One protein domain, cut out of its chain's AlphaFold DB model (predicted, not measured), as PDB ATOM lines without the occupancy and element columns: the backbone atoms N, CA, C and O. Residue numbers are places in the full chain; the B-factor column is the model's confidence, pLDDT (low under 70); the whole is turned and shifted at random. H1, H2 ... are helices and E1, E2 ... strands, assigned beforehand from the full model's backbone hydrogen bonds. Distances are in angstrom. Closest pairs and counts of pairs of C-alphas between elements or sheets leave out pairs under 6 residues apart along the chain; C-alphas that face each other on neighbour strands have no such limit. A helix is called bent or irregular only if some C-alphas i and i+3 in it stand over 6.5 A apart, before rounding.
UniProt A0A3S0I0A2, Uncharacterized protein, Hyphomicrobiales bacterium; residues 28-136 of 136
ATOM      1  N   MET A  28     360.818 386.084 803.448       91.75
ATOM      2  CA  MET A  28     360.301 387.275 804.121       91.75
ATOM      3  C   MET A  28     360.707 388.520 803.337       91.75
ATOM      4  O   MET A  28     361.888 388.726 803.080       91.75
ATOM      5  N   LEU A  29     359.726 389.344 802.974       91.75
ATOM      6  CA  LEU A  29     359.911 390.524 802.135       91.75
ATOM      7  C   LEU A  29     359.332 391.762 802.807       91.75
ATOM      8  O   LEU A  29     358.259 391.701 803.416       91.75
ATOM      9  N   GLN A  30     360.002 392.896 802.626       92.31
ATOM     10  CA  GLN A  30     359.446 394.200 802.979       92.31
ATOM     11  C   GLN A  30     358.795 394.837 801.761       92.31
ATOM     12  O   GLN A  30     359.397 394.921 800.693       92.31
ATOM     13  N   CYS A  31     357.559 395.293 801.920       90.88
ATOM     14  CA  CYS A  31     356.677 395.666 800.832       90.88
ATOM     15  C   CYS A  31     356.143 397.090 801.012       90.88
ATOM     16  O   CYS A  31     355.627 397.463 802.056       90.88
ATOM     17  N   GLN A  32     356.207 397.889 799.952       91.81
ATOM     18  CA  GLN A  32     355.602 399.216 799.885       91.81
ATOM     19  C   GLN A  32     354.374 399.169 798.981       91.81
ATOM     20  O   GLN A  32     354.462 398.692 797.847       91.81
ATOM     21  N   ILE A  33     353.236 399.686 799.451       90.75
ATOM     22  CA  ILE A  33     352.017 399.726 798.639       90.75
ATOM     23  C   ILE A  33     352.213 400.579 797.377       90.75
ATOM     24  O   ILE A  33     352.761 401.679 797.416       90.75
ATOM     25  N   LEU A  34     351.750 400.050 796.247       92.62
ATOM     26  CA  LEU A  34     351.693 400.735 794.958       92.62
ATOM     27  C   LEU A  34     350.267 401.186 794.635       92.62
ATOM     28  O   LEU A  34     350.074 402.291 794.135       92.62
ATOM     29  N   SER A  35     349.269 400.333 794.888       91.69
ATOM     30  CA  SER A  35     347.858 400.630 794.618       91.69
ATOM     31  C   SER A  35     346.905 399.683 795.361       91.69
ATOM     32  O   SER A  35     347.322 398.633 795.844       91.69
ATOM     33  N   GLY A  36     345.611 400.040 795.426       81.62
ATOM     34  CA  GLY A  36     344.536 399.145 795.895       81.62
ATOM     35  C   GLY A  36     344.193 399.196 797.390       81.62
ATOM     36  O   GLY A  36     343.640 398.244 797.924       81.62
ATOM     37  N   ALA A  37     344.471 400.305 798.080       72.88
ATOM     38  CA  ALA A  37     344.361 400.443 799.543       72.88
ATOM     39  C   ALA A  37     342.930 400.424 800.149       72.88
ATOM     40  O   ALA A  37     342.729 400.931 801.250       72.88
ATOM     41  N   LYS A  38     341.919 399.895 799.446       77.00
ATOM     42  CA  LYS A  38     340.521 399.892 799.921       77.00
ATOM     43  C   LYS A  38     340.251 398.827 800.988       77.00
ATOM     44  O   LYS A  38     339.421 399.042 801.865       77.00
ATOM     45  N   ASN A  39     340.942 397.692 800.909       75.12
ATOM     46  CA  ASN A  39     340.800 396.567 801.832       75.12
ATOM     47  C   ASN A  39     341.843 396.654 802.971       75.12
ATOM     48  O   ASN A  39     342.825 397.398 802.862       75.12
ATOM     49  N   PRO A  40     341.669 395.911 804.081       75.56
ATOM     50  CA  PRO A  40     342.613 395.958 805.197       75.56
ATOM     51  C   PRO A  40     344.031 395.516 804.809       75.56
ATOM     52  O   PRO A  40     344.990 396.015 805.397       75.56
ATOM     53  N   PHE A  41     344.176 394.660 803.790       84.69
ATOM     54  CA  PHE A  41     345.482 394.209 803.313       84.69
ATOM     55  C   PHE A  41     346.353 395.363 802.845       84.69
ATOM     56  O   PHE A  41     347.549 395.311 803.081       84.69
ATOM     57  N   GLY A  42     345.790 396.437 802.279       83.81
ATOM     58  CA  GLY A  42     346.562 397.603 801.835       83.81
ATOM     59  C   GLY A  42     347.420 398.285 802.906       83.81
ATOM     60  O   GLY A  42     348.261 399.112 802.570       83.81
ATOM     61  N   LYS A  43     347.244 397.935 804.182       83.81
ATOM     62  CA  LYS A  43     348.093 398.393 805.286       83.81
ATOM     63  C   LYS A  43     349.329 397.519 805.517       83.81
ATOM     64  O   LYS A  43     350.203 397.934 806.265       83.81
ATOM     65  N   ALA A  44     349.389 396.322 804.931       87.50
ATOM     66  CA  ALA A  44     350.507 395.401 805.083       87.50
ATOM     67  C   ALA A  44     351.780 395.969 804.443       87.50
ATOM     68  O   ALA A  44     351.747 396.449 803.306       87.50
ATOM     69  N   ASP A  45     352.887 395.868 805.171       89.06
ATOM     70  CA  ASP A  45     354.228 396.304 804.775       89.06
ATOM     71  C   ASP A  45     355.260 395.164 804.836       89.06
ATOM     72  O   ASP A  45     356.412 395.333 804.439       89.06
ATOM     73  N   GLN A  46     354.851 393.982 805.293       90.50
ATOM     74  CA  GLN A  46     355.666 392.778 805.317       90.50
ATOM     75  C   GLN A  46     354.879 391.591 804.780       90.50
ATOM     76  O   GLN A  46     353.680 391.437 805.040       90.50
ATOM     77  N   VAL A  47     355.573 390.733 804.037       91.88
ATOM     78  CA  VAL A  47     354.997 389.525 803.451       91.88
ATOM     79  C   VAL A  47     355.903 388.350 803.730       91.88
ATOM     80  O   VAL A  47     357.110 388.416 803.512       91.88
ATOM     81  N   VAL A  48     355.305 387.275 804.223       93.00
ATOM     82  CA  VAL A  48     355.999 386.035 804.553       93.00
ATOM     83  C   VAL A  48     355.397 384.913 803.728       93.00
ATOM     84  O   VAL A  48     354.180 384.767 803.709       93.00
ATOM     85  N   ILE A  49     356.223 384.131 803.042       93.50
ATOM     86  CA  ILE A  49     355.796 383.035 802.173       93.50
ATOM     87  C   ILE A  49     356.616 381.794 802.510       93.50
ATOM     88  O   ILE A  49     357.842 381.836 802.547       93.50
ATOM     89  N   ASP A  50     355.932 380.682 802.739       92.62
ATOM     90  CA  ASP A  50     356.535 379.368 802.943       92.62
ATOM     91  C   ASP A  50     355.833 378.378 801.996       92.62
ATOM     92  O   ASP A  50     354.729 377.903 802.297       92.62
ATOM     93  N   PRO A  51     356.419 378.125 800.805       89.94
ATOM     94  CA  PRO A  51     355.825 377.242 799.808       89.94
ATOM     95  C   PRO A  51     355.664 375.800 800.294       89.94
ATOM     96  O   PRO A  51     354.659 375.170 799.976       89.94
ATOM     97  N   GLU A  52     356.599 375.289 801.102       88.69
ATOM     98  CA  GLU A  52     356.545 373.917 801.631       88.69
ATOM     99  C   GLU A  52     355.336 373.721 802.549       88.69
ATOM    100  O   GLU A  52     354.680 372.678 802.523       88.69
ATOM    101  N   LYS A  53     355.004 374.747 803.339       88.94
ATOM    102  CA  LYS A  53     353.843 374.729 804.237       88.94
ATOM    103  C   LYS A  53     352.550 375.223 803.597       88.94
ATOM    104  O   LYS A  53     351.543 375.304 804.296       88.94
ATOM    105  N   ASN A  54     352.551 375.559 802.303       91.62
ATOM    106  CA  ASN A  54     351.424 376.224 801.641       91.62
ATOM    107  C   ASN A  54     350.922 377.449 802.427       91.62
ATOM    108  O   ASN A  54     349.717 377.660 802.591       91.62
ATOM    109  N   TYR A  55     351.864 378.237 802.941       92.19
ATOM    110  CA  TYR A  55     351.593 379.335 803.853       92.19
ATOM    111  C   TYR A  55     351.987 380.671 803.232       92.19
ATOM    112  O   TYR A  55     353.058 380.816 802.638       92.19
ATOM    113  N   ALA A  56     351.136 381.671 803.427       93.38
ATOM    114  CA  ALA A  56     351.486 383.067 803.241       93.38
ATOM    115  C   ALA A  56     350.932 383.901 804.395       93.38
ATOM    116  O   ALA A  56     349.880 383.590 804.949       93.38
ATOM    117  N   ALA A  57     351.601 384.998 804.722       91.62
ATOM    118  CA  ALA A  57     351.081 385.990 805.642       91.62
ATOM    119  C   ALA A  57     351.341 387.404 805.164       91.62
ATOM    120  O   ALA A  57     352.434 387.734 804.703       91.62
ATOM    121  N   LEU A  58     350.324 388.240 805.339       91.00
ATOM    122  CA  LEU A  58     350.416 389.683 805.199       91.00
ATOM    123  C   LEU A  58     350.491 390.279 806.603       91.00
ATOM    124  O   LEU A  58     349.671 389.950 807.464       91.00
ATOM    125  N   ARG A  59     351.482 391.132 806.842       88.75
ATOM    126  CA  ARG A  59     351.771 391.713 808.152       88.75
ATOM    127  C   ARG A  59     351.840 393.223 808.052       88.75
ATOM    128  O   ARG A  59     352.394 393.758 807.097       88.75
ATOM    129  N   VAL A  60     351.288 393.887 809.058       84.56
ATOM    130  CA  VAL A  60     351.606 395.276 809.381       84.56
ATOM    131  C   VAL A  60     352.669 395.230 810.470       84.56
ATOM    132  O   VAL A  60     352.358 394.993 811.639       84.56
ATOM    133  N   GLY A  61     353.928 395.380 810.079       64.38
ATOM    134  CA  GLY A  61     355.038 395.568 810.995       64.38
ATOM    135  C   GLY A  61     354.866 396.858 811.796       64.38
ATOM    136  O   GLY A  61     354.123 397.766 811.422       64.38
ATOM    137  N   ARG A  62     355.575 396.962 812.924       57.75
ATOM    138  CA  ARG A  62     355.680 398.202 813.716       57.75
ATOM    139  C   ARG A  62     356.563 399.232 812.998       57.75
ATOM    140  O   ARG A  62     357.553 399.702 813.555       57.75
ATOM    141  N   THR A  63     356.249 399.555 811.751       48.41
ATOM    142  CA  THR A  63     357.043 400.426 810.887       48.41
ATOM    143  C   THR A  63     356.194 401.622 810.456       48.41
ATOM    144  O   THR A  63     355.210 401.497 809.743       48.41
ATOM    145  N   MET A  64     356.580 402.794 810.982       44.22
ATOM    146  CA  MET A  64     356.039 404.144 810.751       44.22
ATOM    147  C   MET A  64     354.504 404.310 810.805       44.22
ATOM    148  O   MET A  64     353.828 404.413 809.786       44.22
ATOM    149  N   GLY A  65     353.975 404.508 812.019       48.22
ATOM    150  CA  GLY A  65     352.682 405.181 812.232       48.22
ATOM    151  C   GLY A  65     351.474 404.284 812.507       48.22
ATOM    152  O   GLY A  65     350.361 404.795 812.620       48.22
ATOM    153  N   THR A  66     351.658 402.971 812.658       51.34
ATOM    154  CA  THR A  66     350.589 402.034 813.031       51.34
ATOM    155  C   THR A  66     350.851 401.452 814.424       51.34
ATOM    156  O   THR A  66     351.844 400.778 814.674       51.34
ATOM    157  N   ASN A  67     349.946 401.728 815.370       55.75
ATOM    158  CA  ASN A  67     350.082 401.292 816.769       55.75
ATOM    159  C   ASN A  67     349.682 399.825 817.005       55.75
ATOM    160  O   ASN A  67     349.812 399.339 818.123       55.75
ATOM    161  N   ASN A  68     349.190 399.128 815.976       53.03
ATOM    162  CA  ASN A  68     348.683 397.765 816.088       53.03
ATOM    163  C   ASN A  68     349.315 396.879 815.018       53.03
ATOM    164  O   ASN A  68     349.191 397.155 813.824       53.03
ATOM    165  N   GLU A  69     349.943 395.798 815.468       66.88
ATOM    166  CA  GLU A  69     350.362 394.694 814.614       66.88
ATOM    167  C   GLU A  69     349.105 393.967 814.124       66.88
ATOM    168  O   GLU A  69     348.274 393.529 814.923       66.88
ATOM    169  N   VAL A  70     348.931 393.892 812.806       75.69
ATOM    170  CA  VAL A  70     347.833 393.138 812.194       75.69
ATOM    171  C   VAL A  70     348.431 392.062 811.308       75.69
ATOM    172  O   VAL A  70     349.260 392.348 810.444       75.69
ATOM    173  N   LEU A  71     347.995 390.828 811.541       83.19
ATOM    174  CA  LEU A  71     348.452 389.635 810.846       83.19
ATOM    175  C   LEU A  71     347.273 388.983 810.125       83.19
ATOM    176  O   LEU A  71     346.239 388.684 810.728       83.19
ATOM    177  N   TRP A  72     347.446 388.732 808.832       88.75
ATOM    178  CA  TRP A  72     346.545 387.902 808.044       88.75
ATOM    179  C   TRP A  72     347.296 386.666 807.573       88.75
ATOM    180  O   TRP A  72     348.061 386.742 806.614       88.75
ATOM    181  N   ASP A  73     347.056 385.541 808.242       89.75
ATOM    182  CA  ASP A  73     347.593 384.242 807.843       89.75
ATOM    183  C   ASP A  73     346.686 383.553 806.822       89.75
ATOM    184  O   ASP A  73     345.456 383.513 806.970       89.75
ATOM    185  N   PHE A  74     347.320 382.977 805.807       90.44
ATOM    186  CA  PHE A  74     346.721 382.185 804.748       90.44
ATOM    187  C   PHE A  74     347.398 380.821 804.754       90.44
ATOM    188  O   PHE A  74     348.566 380.684 804.400       90.44
ATOM    189  N   THR A  75     346.661 379.820 805.214       90.31
ATOM    190  CA  THR A  75     347.118 378.438 805.324       90.31
ATOM    191  C   THR A  75     345.925 377.507 805.207       90.31
ATOM    192  O   THR A  75     344.775 377.941 805.331       90.31
ATOM    193  N   THR A  76     346.198 376.227 804.993       87.62
ATOM    194  CA  THR A  76     345.162 375.206 805.093       87.62
ATOM    195  C   THR A  76     344.870 374.923 806.566       87.62
ATOM    196  O   THR A  76     345.758 374.514 807.310       87.62
ATOM    197  N   GLN A  77     343.630 375.155 806.994       83.31
ATOM    198  CA  GLN A  77     343.169 374.879 808.355       83.31
ATOM    199  C   GLN A  77     341.694 374.473 808.358       83.31
ATOM    200  O   GLN A  77     340.855 375.127 807.737       83.31
ATOM    201  N   THR A  78     341.372 373.431 809.118       79.06
ATOM    202  CA  THR A  78     339.987 373.031 809.376       79.06
ATOM    203  C   THR A  78     339.467 373.769 810.597       79.06
ATOM    204  O   THR A  78     340.023 373.650 811.691       79.06
ATOM    205  N   LYS A  79     338.406 374.560 810.419       75.12
ATOM    206  CA  LYS A  79     337.796 375.323 811.514       75.12
ATOM    207  C   LYS A  79     336.666 374.537 812.176       75.12
ATOM    208  O   LYS A  79     335.952 373.810 811.486       75.12
ATOM    209  N   PRO A  80     336.400 374.771 813.476       76.94
ATOM    210  CA  PRO A  80     335.259 374.171 814.173       76.94
ATOM    211  C   PRO A  80     333.899 374.455 813.515       76.94
ATOM    212  O   PRO A  80     332.959 373.690 813.694       76.94
ATOM    213  N   SER A  81     333.790 375.539 812.740       74.81
ATOM    214  CA  SER A  81     332.587 375.902 811.984       74.81
ATOM    215  C   SER A  81     332.340 375.049 810.731       74.81
ATOM    216  O   SER A  81     331.355 375.282 810.038       74.81
ATOM    217  N   GLY A  82     333.239 374.118 810.389       71.50
ATOM    218  CA  GLY A  82     333.173 373.323 809.156       71.50
ATOM    219  C   GLY A  82     333.598 374.078 807.891       71.50
ATOM    220  O   GLY A  82     333.564 373.515 806.801       71.50
ATOM    221  N   ILE A  83     334.012 375.344 808.015       69.25
ATOM    222  CA  ILE A  83     334.600 376.110 806.913       69.25
ATOM    223  C   ILE A  83     336.102 375.839 806.910       69.25
ATOM    224  O   ILE A  83     336.837 376.395 807.728       69.25
ATOM    225  N   ASP A  84     336.552 374.998 805.984       74.81
ATOM    226  CA  ASP A  84     337.976 374.797 805.742       74.81
ATOM    227  C   ASP A  84     338.551 376.020 805.030       74.81
ATOM    228  O   ASP A  84     338.125 376.372 803.924       74.81
ATOM    229  N   ASP A  85     339.564 376.639 805.633       82.06
ATOM    230  CA  ASP A  85     340.466 377.449 804.836       82.06
ATOM    231  C   ASP A  85     341.365 376.475 804.070       82.06
ATOM    232  O   ASP A  85     341.940 375.547 804.643       82.06
ATOM    233  N   ARG A  86     341.475 376.672 802.762       88.25
ATOM    234  CA  ARG A  86     342.415 375.941 801.910       88.25
ATOM    235  C   ARG A  86     343.293 376.962 801.251       88.25
ATOM    236  O   ARG A  86     342.780 377.936 800.715       88.25
ATOM    237  N   PHE A  87     344.591 376.741 801.274       91.62
ATOM    238  CA  PHE A  87     345.530 377.631 800.622       91.62
ATOM    239  C   PHE A  87     346.665 376.812 800.035       91.62
ATOM    240  O   PHE A  87     347.077 375.807 800.614       91.62
ATOM    241  N   THR A  88     347.130 377.211 798.862       93.88
ATOM    242  CA  THR A  88     348.228 376.556 798.157       93.88
ATOM    243  C   THR A  88     349.195 377.616 797.683       93.88
ATOM    244  O   THR A  88     348.775 378.685 797.239       93.88
ATOM    245  N   VAL A  89     350.484 377.311 797.768       93.94
ATOM    246  CA  VAL A  89     351.558 378.161 797.265       93.94
ATOM    247  C   VAL A  89     352.420 377.331 796.328       93.94
ATOM    248  O   VAL A  89     352.744 376.182 796.611       93.94
ATOM    249  N   LYS A  90     352.792 377.913 795.193       92.94
ATOM    250  CA  LYS A  90     353.665 377.302 794.201       92.94
ATOM    251  C   LYS A  90     354.737 378.297 793.785       92.94
ATOM    252  O   LYS A  90     354.418 379.380 793.295       92.94
ATOM    253  N   SER A  91     355.995 377.915 793.965       89.19
ATOM    254  CA  SER A  91     357.148 378.619 793.414       89.19
ATOM    255  C   SER A  91     357.557 378.006 792.075       89.19
ATOM    256  O   SER A  91     357.427 376.799 791.856       89.19
ATOM    257  N   PHE A  92     358.046 378.846 791.171       86.62
ATOM    258  CA  PHE A  92     358.603 378.446 789.887       86.62
ATOM    259  C   PHE A  92     360.079 378.840 789.866       86.62
ATOM    260  O   PHE A  92     360.420 380.016 789.991       86.62
ATOM    261  N   ALA A  93     360.958 377.843 789.759       78.12
ATOM    262  CA  ALA A  93     362.402 378.051 789.842       78.12
ATOM    263  C   ALA A  93     362.949 378.875 788.663       78.12
ATOM    264  O   ALA A  93     363.884 379.647 788.846       78.12
ATOM    265  N   ASP A  94     362.337 378.742 787.484       82.94
ATOM    266  CA  ASP A  94     362.847 379.303 786.229       82.94
ATOM    267  C   ASP A  94     362.884 380.840 786.216       82.94
ATOM    268  O   ASP A  94     363.779 381.439 785.622       82.94
ATOM    269  N   ASP A  95     361.924 381.491 786.874       85.62
ATOM    270  CA  ASP A  95     361.806 382.954 786.913       85.62
ATOM    271  C   ASP A  95     361.655 383.524 788.334       85.62
ATOM    272  O   ASP A  95     361.465 384.734 788.506       85.62
ATOM    273  N   GLY A  96     361.745 382.662 789.353       83.81
ATOM    274  CA  GLY A  96     361.566 383.017 790.758       83.81
ATOM    275  C   GLY A  96     360.153 383.498 791.095       83.81
ATOM    276  O   GLY A  96     359.957 384.123 792.140       83.81
ATOM    277  N   SER A  97     359.172 383.269 790.217       93.25
ATOM    278  CA  SER A  97     357.795 383.670 790.469       93.25
ATOM    279  C   SER A  97     357.139 382.771 791.510       93.25
ATOM    280  O   SER A  97     357.399 381.569 791.604       93.25
ATOM    281  N   ILE A  98     356.270 383.366 792.321       95.38
ATOM    282  CA  ILE A  98     355.512 382.641 793.337       95.38
ATOM    283  C   ILE A  98     354.048 382.990 793.192       95.38
ATOM    284  O   ILE A  98     353.679 384.160 793.184       95.38
ATOM    285  N   TYR A  99     353.211 381.971 793.116       96.50
ATOM    286  CA  TYR A  99     351.769 382.115 793.063       96.50
ATOM    287  C   TYR A  99     351.166 381.418 794.261       96.50
ATOM    288  O   TYR A  99     351.682 380.411 794.739       96.50
ATOM    289  N   GLY A 100     350.037 381.919 794.721       95.44
ATOM    290  CA  GLY A 100     349.249 381.186 795.683       95.44
ATOM    291  C   GLY A 100     347.810 381.620 795.671       95.44
ATOM    292  O   GLY A 100     347.428 382.590 795.019       95.44
ATOM    293  N   GLY A 101     346.990 380.870 796.378       94.94
ATOM    294  CA  GLY A 101     345.576 381.157 796.443       94.94
ATOM    295  C   GLY A 101     344.796 380.069 797.139       94.94
ATOM    296  O   GLY A 101     345.318 379.010 797.487       94.94
ATOM    297  N   GLY A 102     343.523 380.363 797.342       92.50
ATOM    298  CA  GLY A 102     342.586 379.463 797.974       92.50
ATOM    299  C   GLY A 102     341.439 380.214 798.631       92.50
ATOM    300  O   GLY A 102     341.075 381.304 798.198       92.50
ATOM    301  N   VAL A 103     340.849 379.626 799.661       87.75
ATOM    302  CA  VAL A 103     339.686 380.165 800.364       87.75
ATOM    303  C   VAL A 103     340.066 380.425 801.812       87.75
ATOM    304  O   VAL A 103     340.624 379.553 802.472       87.75
ATOM    305  N   ARG A 104     339.755 381.625 802.309       82.12
ATOM    306  CA  ARG A 104     339.929 382.014 803.711       82.12
ATOM    307  C   ARG A 104     338.667 382.694 804.211       82.12
ATOM    308  O   ARG A 104     338.254 383.710 803.655       82.12
ATOM    309  N   GLY A 105     338.073 382.165 805.279       77.00
ATOM    310  CA  GLY A 105     336.902 382.771 805.925       77.00
ATOM    311  C   GLY A 105     335.721 382.979 804.969       77.00
ATOM    312  O   GLY A 105     335.038 383.989 805.070       77.00
ATOM    313  N   GLY A 106     335.527 382.061 804.015       76.81
ATOM    314  CA  GLY A 106     334.459 382.137 803.012       76.81
ATOM    315  C   GLY A 106     334.744 383.030 801.796       76.81
ATOM    316  O   GLY A 106     333.929 383.062 800.881       76.81
ATOM    317  N   GLY A 107     335.890 383.721 801.742       85.12
ATOM    318  CA  GLY A 107     336.319 384.512 800.582       85.12
ATOM    319  C   GLY A 107     337.448 383.840 799.801       85.12
ATOM    320  O   GLY A 107     338.360 383.267 800.402       85.12
ATOM    321  N   ALA A 108     337.419 383.937 798.471       90.62
ATOM    322  CA  ALA A 108     338.504 383.444 797.624       90.62
ATOM    323  C   ALA A 108     339.643 384.468 797.550       90.62
ATOM    324  O   ALA A 108     339.425 385.679 797.540       90.62
ATOM    325  N   GLN A 109     340.873 383.976 797.524       92.56
ATOM    326  CA  GLN A 109     342.098 384.758 797.581       92.56
ATOM    327  C   GLN A 109     343.070 384.219 796.542       92.56
ATOM    328  O   GLN A 109     343.174 383.007 796.359       92.56
ATOM    329  N   ALA A 110     343.809 385.106 795.893       95.31
ATOM    330  CA  ALA A 110     344.906 384.737 795.013       95.31
ATOM    331  C   ALA A 110     346.009 385.787 795.091       95.31
ATOM    332  O   ALA A 110     345.729 386.981 795.208       95.31
ATOM    333  N   PHE A 111     347.258 385.361 794.978       96.12
ATOM    334  CA  PHE A 111     348.382 386.264 794.828       96.12
ATOM    335  C   PHE A 111     349.379 385.768 793.793       96.12
ATOM    336  O   PHE A 111     349.481 384.578 793.496       96.12
ATOM    337  N   GLN A 112     350.149 386.721 793.289       96.94
ATOM    338  CA  GLN A 112     351.348 386.482 792.506       96.94
ATOM    339  C   GLN A 112     352.452 387.427 792.978       96.94
ATOM    340  O   GLN A 112     352.212 388.622 793.159       96.94
ATOM    341  N   LEU A 113     353.654 386.899 793.160       96.62
ATOM    342  CA  LEU A 113     354.889 387.635 793.358       96.62
ATOM    343  C   LEU A 113     355.762 387.400 792.129       96.62
ATOM    344  O   LEU A 113     356.276 386.305 791.921       96.62
ATOM    345  N   VAL A 114     355.919 388.437 791.312       95.75
ATOM    346  CA  VAL A 114     356.703 388.374 790.075       95.75
ATOM    347  C   VAL A 114     357.633 389.573 790.046       95.75
ATOM    348  O   VAL A 114     357.172 390.714 790.108       95.75
ATOM    349  N   LYS A 115     358.946 389.327 789.959       94.12
ATOM    350  CA  LYS A 115     359.978 390.378 789.860       94.12
ATOM    351  C   LYS A 115     359.836 391.461 790.947       94.12
ATOM    352  O   LYS A 115     359.858 392.656 790.659       94.12
ATOM    353  N   GLY A 116     359.617 391.034 792.193       93.94
ATOM    354  CA  GLY A 116     359.444 391.930 793.342       93.94
ATOM    355  C   GLY A 116     358.117 392.697 793.366       93.94
ATOM    356  O   GLY A 116     357.957 393.607 794.171       93.94
ATOM    357  N   ILE A 117     357.151 392.375 792.504       96.75
ATOM    358  CA  ILE A 117     355.805 392.952 792.557       96.75
ATOM    359  C   ILE A 117     354.841 391.903 793.087       96.75
ATOM    360  O   ILE A 117     354.563 390.914 792.408       96.75
ATOM    361  N   LEU A 118     354.303 392.148 794.279       96.62
ATOM    362  CA  LEU A 118     353.208 391.358 794.825       96.62
ATOM    363  C   LEU A 118     351.886 391.950 794.347       96.62
ATOM    364  O   LEU A 118     351.632 393.140 794.519       96.62
ATOM    365  N   THR A 119     351.032 391.123 793.761       96.69
ATOM    366  CA  THR A 119     349.637 391.454 793.463       96.69
ATOM    367  C   THR A 119     348.761 390.483 794.230       96.69
ATOM    368  O   THR A 119     348.879 389.282 794.018       96.69
ATOM    369  N   TRP A 120     347.899 390.993 795.102       95.12
ATOM    370  CA  TRP A 120     346.959 390.205 795.893       95.12
ATOM    371  C   TRP A 120     345.540 390.567 795.499       95.12
ATOM    372  O   TRP A 120     345.197 391.746 795.452       95.12
ATOM    373  N   THR A 121     344.715 389.567 795.229       94.38
ATOM    374  CA  THR A 121     343.313 389.736 794.861       94.38
ATOM    375  C   THR A 121     342.436 388.962 795.826       94.38
ATOM    376  O   THR A 121     342.657 387.776 796.065       94.38
ATOM    377  N   SER A 122     341.432 389.643 796.363       91.62
ATOM    378  CA  SER A 122     340.412 389.075 797.232       91.62
ATOM    379  C   SER A 122     339.045 389.176 796.572       91.62
ATOM    380  O   SER A 122     338.654 390.257 796.133       91.62
ATOM    381  N   LEU A 123     338.312 388.067 796.549       89.94
ATOM    382  CA  LEU A 123     336.903 388.005 796.189       89.94
ATOM    383  C   LEU A 123     336.086 387.762 797.460       89.94
ATOM    384  O   LEU A 123     336.197 386.707 798.088       89.94
ATOM    385  N   SER A 124     335.253 388.733 797.819       83.38
ATOM    386  CA  SER A 124     334.338 388.647 798.959       83.38
ATOM    387  C   SER A 124     332.983 389.199 798.549       83.38
ATOM    388  O   SER A 124     332.915 390.295 798.001       83.38
ATOM    389  N   GLU A 125     331.907 388.447 798.792       84.88
ATOM    390  CA  GLU A 125     330.528 388.893 798.515       84.88
ATOM    391  C   GLU A 125     330.324 389.409 797.071       84.88
ATOM    392  O   GLU A 125     329.634 390.397 796.829       84.88
ATOM    393  N   GLY A 126     330.982 388.777 796.091       84.25
ATOM    394  CA  GLY A 126     330.914 389.176 794.679       84.25
ATOM    395  C   GLY A 126     331.728 390.424 794.309       84.25
ATOM    396  O   GLY A 126     331.727 390.825 793.147       84.25
ATOM    397  N   LYS A 127     332.448 391.033 795.259       86.94
ATOM    398  CA  LYS A 127     333.348 392.168 795.019       86.94
ATOM    399  C   LYS A 127     334.788 391.696 794.898       86.94
ATOM    400  O   LYS A 127     335.254 390.894 795.707       86.94
ATOM    401  N   ILE A 128     335.481 392.223 793.893       90.50
ATOM    402  CA  ILE A 128     336.902 391.981 793.653       90.50
ATOM    403  C   ILE A 128     337.679 393.202 794.132       90.50
ATOM    404  O   ILE A 128     337.467 394.306 793.631       90.50
ATOM    405  N   ASP A 129     338.611 392.979 795.051       91.50
ATOM    406  CA  ASP A 129     339.585 393.978 795.477       91.50
ATOM    407  C   ASP A 129     340.994 393.471 795.182       91.50
ATOM    408  O   ASP A 129     341.384 392.389 795.624       91.50
ATOM    409  N   THR A 130     341.768 394.272 794.453       94.38
ATOM    410  CA  THR A 130     343.164 393.974 794.131       94.38
ATOM    411  C   THR A 130     344.080 395.031 794.724       94.38
ATOM    412  O   THR A 130     343.902 396.228 794.486       94.38
ATOM    413  N   THR A 131     345.111 394.567 795.417       94.50
ATOM    414  CA  THR A 131     346.151 395.388 796.032       94.50
ATOM    415  C   THR A 131     347.509 394.998 795.467       94.50
ATOM    416  O   THR A 131     347.772 393.825 795.198       94.50
ATOM    417  N   ARG A 132     348.375 395.987 795.237       95.69
ATOM    418  CA  ARG A 132     349.717 395.773 794.689       95.69
ATOM    419  C   ARG A 132     350.765 396.404 795.580       95.69
ATOM    420  O   ARG A 132     350.596 397.545 796.002       95.69
ATOM    421  N   TRP A 133     351.879 395.706 795.761       95.12
ATOM    422  CA  TRP A 133     353.052 396.192 796.475       95.12
ATOM    423  C   TRP A 133     354.318 395.972 795.661       95.12
ATOM    424  O   TRP A 133     354.394 395.086 794.809       95.12
ATOM    425  N   ARG A 134     355.334 396.769 795.976       95.62
ATOM    426  CA  ARG A 134     356.720 396.511 795.612       95.62
ATOM    427  C   ARG A 134     357.444 395.943 796.818       95.62
ATOM    428  O   ARG A 134     357.539 396.631 797.825       95.62
ATOM    429  N   CYS A 135     357.955 394.734 796.682       93.56
ATOM    430  CA  CYS A 135     358.612 393.964 797.722       93.56
ATOM    431  C   CYS A 135     360.112 393.828 797.436       93.56
ATOM    432  O   CYS A 135     360.512 393.740 796.271       93.56
ATOM    433  N   LYS A 136     360.926 393.847 798.492       91.25
ATOM    434  CA  LYS A 136     362.385 393.707 798.462       91.25
ATOM    435  C   LYS A 136     362.852 392.748 799.546       91.25
ATOM    436  O   LYS A 136     362.156 392.671 800.587       91.25
TER     437      LYS A 136
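What this domain is: This is residues 28 to 136 of the 136 residues of an uncharacterized protein of Hyphomicrobiales bacterium (UniProt A0A3S0I0A2). One antiparallel sheet of nine strands is folded back on itself and curled like part of a barrel, with a small leaf of E4, E3 and E2 facing a larger leaf of E9, E8, E7, E6 and E5, and the bent strand E1 as the hinge. The one-turn helix H1 sits between the leaves, beside E1. The 109 printed residues hold, along the chain, E1 H1 E2 E3 E4 E5 E6 E7 E8 E9; the sheet's order is E4 E3 E2 E1 E9 E8 E7 E6 E5, and the class is mostly strand. The whole is compact and rounded, with a radius of gyration of the C-alphas of 13.6 A and spans of 38 by 38 by 25 A.

Where its parts are: E1, residues 28 to 35, begins at C-alpha 28 (360.301, 387.275, 804.121), is 20.6 A long and bends by 52 degrees at residue 32. H1 is residues 40 to 43, 6.0 A. E2 is residues 46 to 50, 13.6 A; E3 residues 55 to 60, 16.9 A; and E4 residues 70 to 74, 13.3 A. E5, residues 84 to 91, starts at C-alpha 84 (337.976, 374.797, 805.742) and is 23.1 A long. E6 is residues 98 to 104, 18.7 A; E7 residues 107 to 114, 23.3 A; and E8 residues 117 to 124, 22.8 A. E9, residues 127 to 135, is 25.5 A long and ends at C-alpha 135 (358.612, 393.964, 797.722).

How they stand to each other: In this twisted folded sheet, one sheet bent back into two leaves, the pairing of E1 is staggered. Its residues 28 to 30 pair with E2, where N 29 and O 47 are 2.8 A apart, and residues 31 to 35 with E9, where N 34 and O 132 are 2.8 A apart. H1 is on the sheet, over none of its strands, at a height of 4.5 A, only just above the sheet's level; its closest C-alphas to E9 are Gly 42 and Thr 131, 6.2 A. H1 is too short for an O i to N i+4 pair; its one O i to N i+3 pair is within hydrogen-bond range. E2, E3 and E4 form a meander, each strand the antiparallel neighbour of the one before, with N 57 and O 48 at 2.8 A and N 74 and O 56 at 2.8 A. E5 to E9 form a second meander: N 90 and O 99 are 2.8 A apart, N 113 and O 98 2.7 A, N 119 and O 112 2.8 A, and N 131 and O 120 2.8 A. Between the edge strands E4 and E5 the closest C-alphas are Phe 74 and Phe 87, 6.3 A. E4 and E8 are apart.

The domain as a whole: The C-alphas farthest apart are those of Ser 81 and Asp 94, 39.9 A. The printed part has no cut and no long link. Its mean pLDDT is 85.6; residues 61 to 69 and residue 83 are under 70.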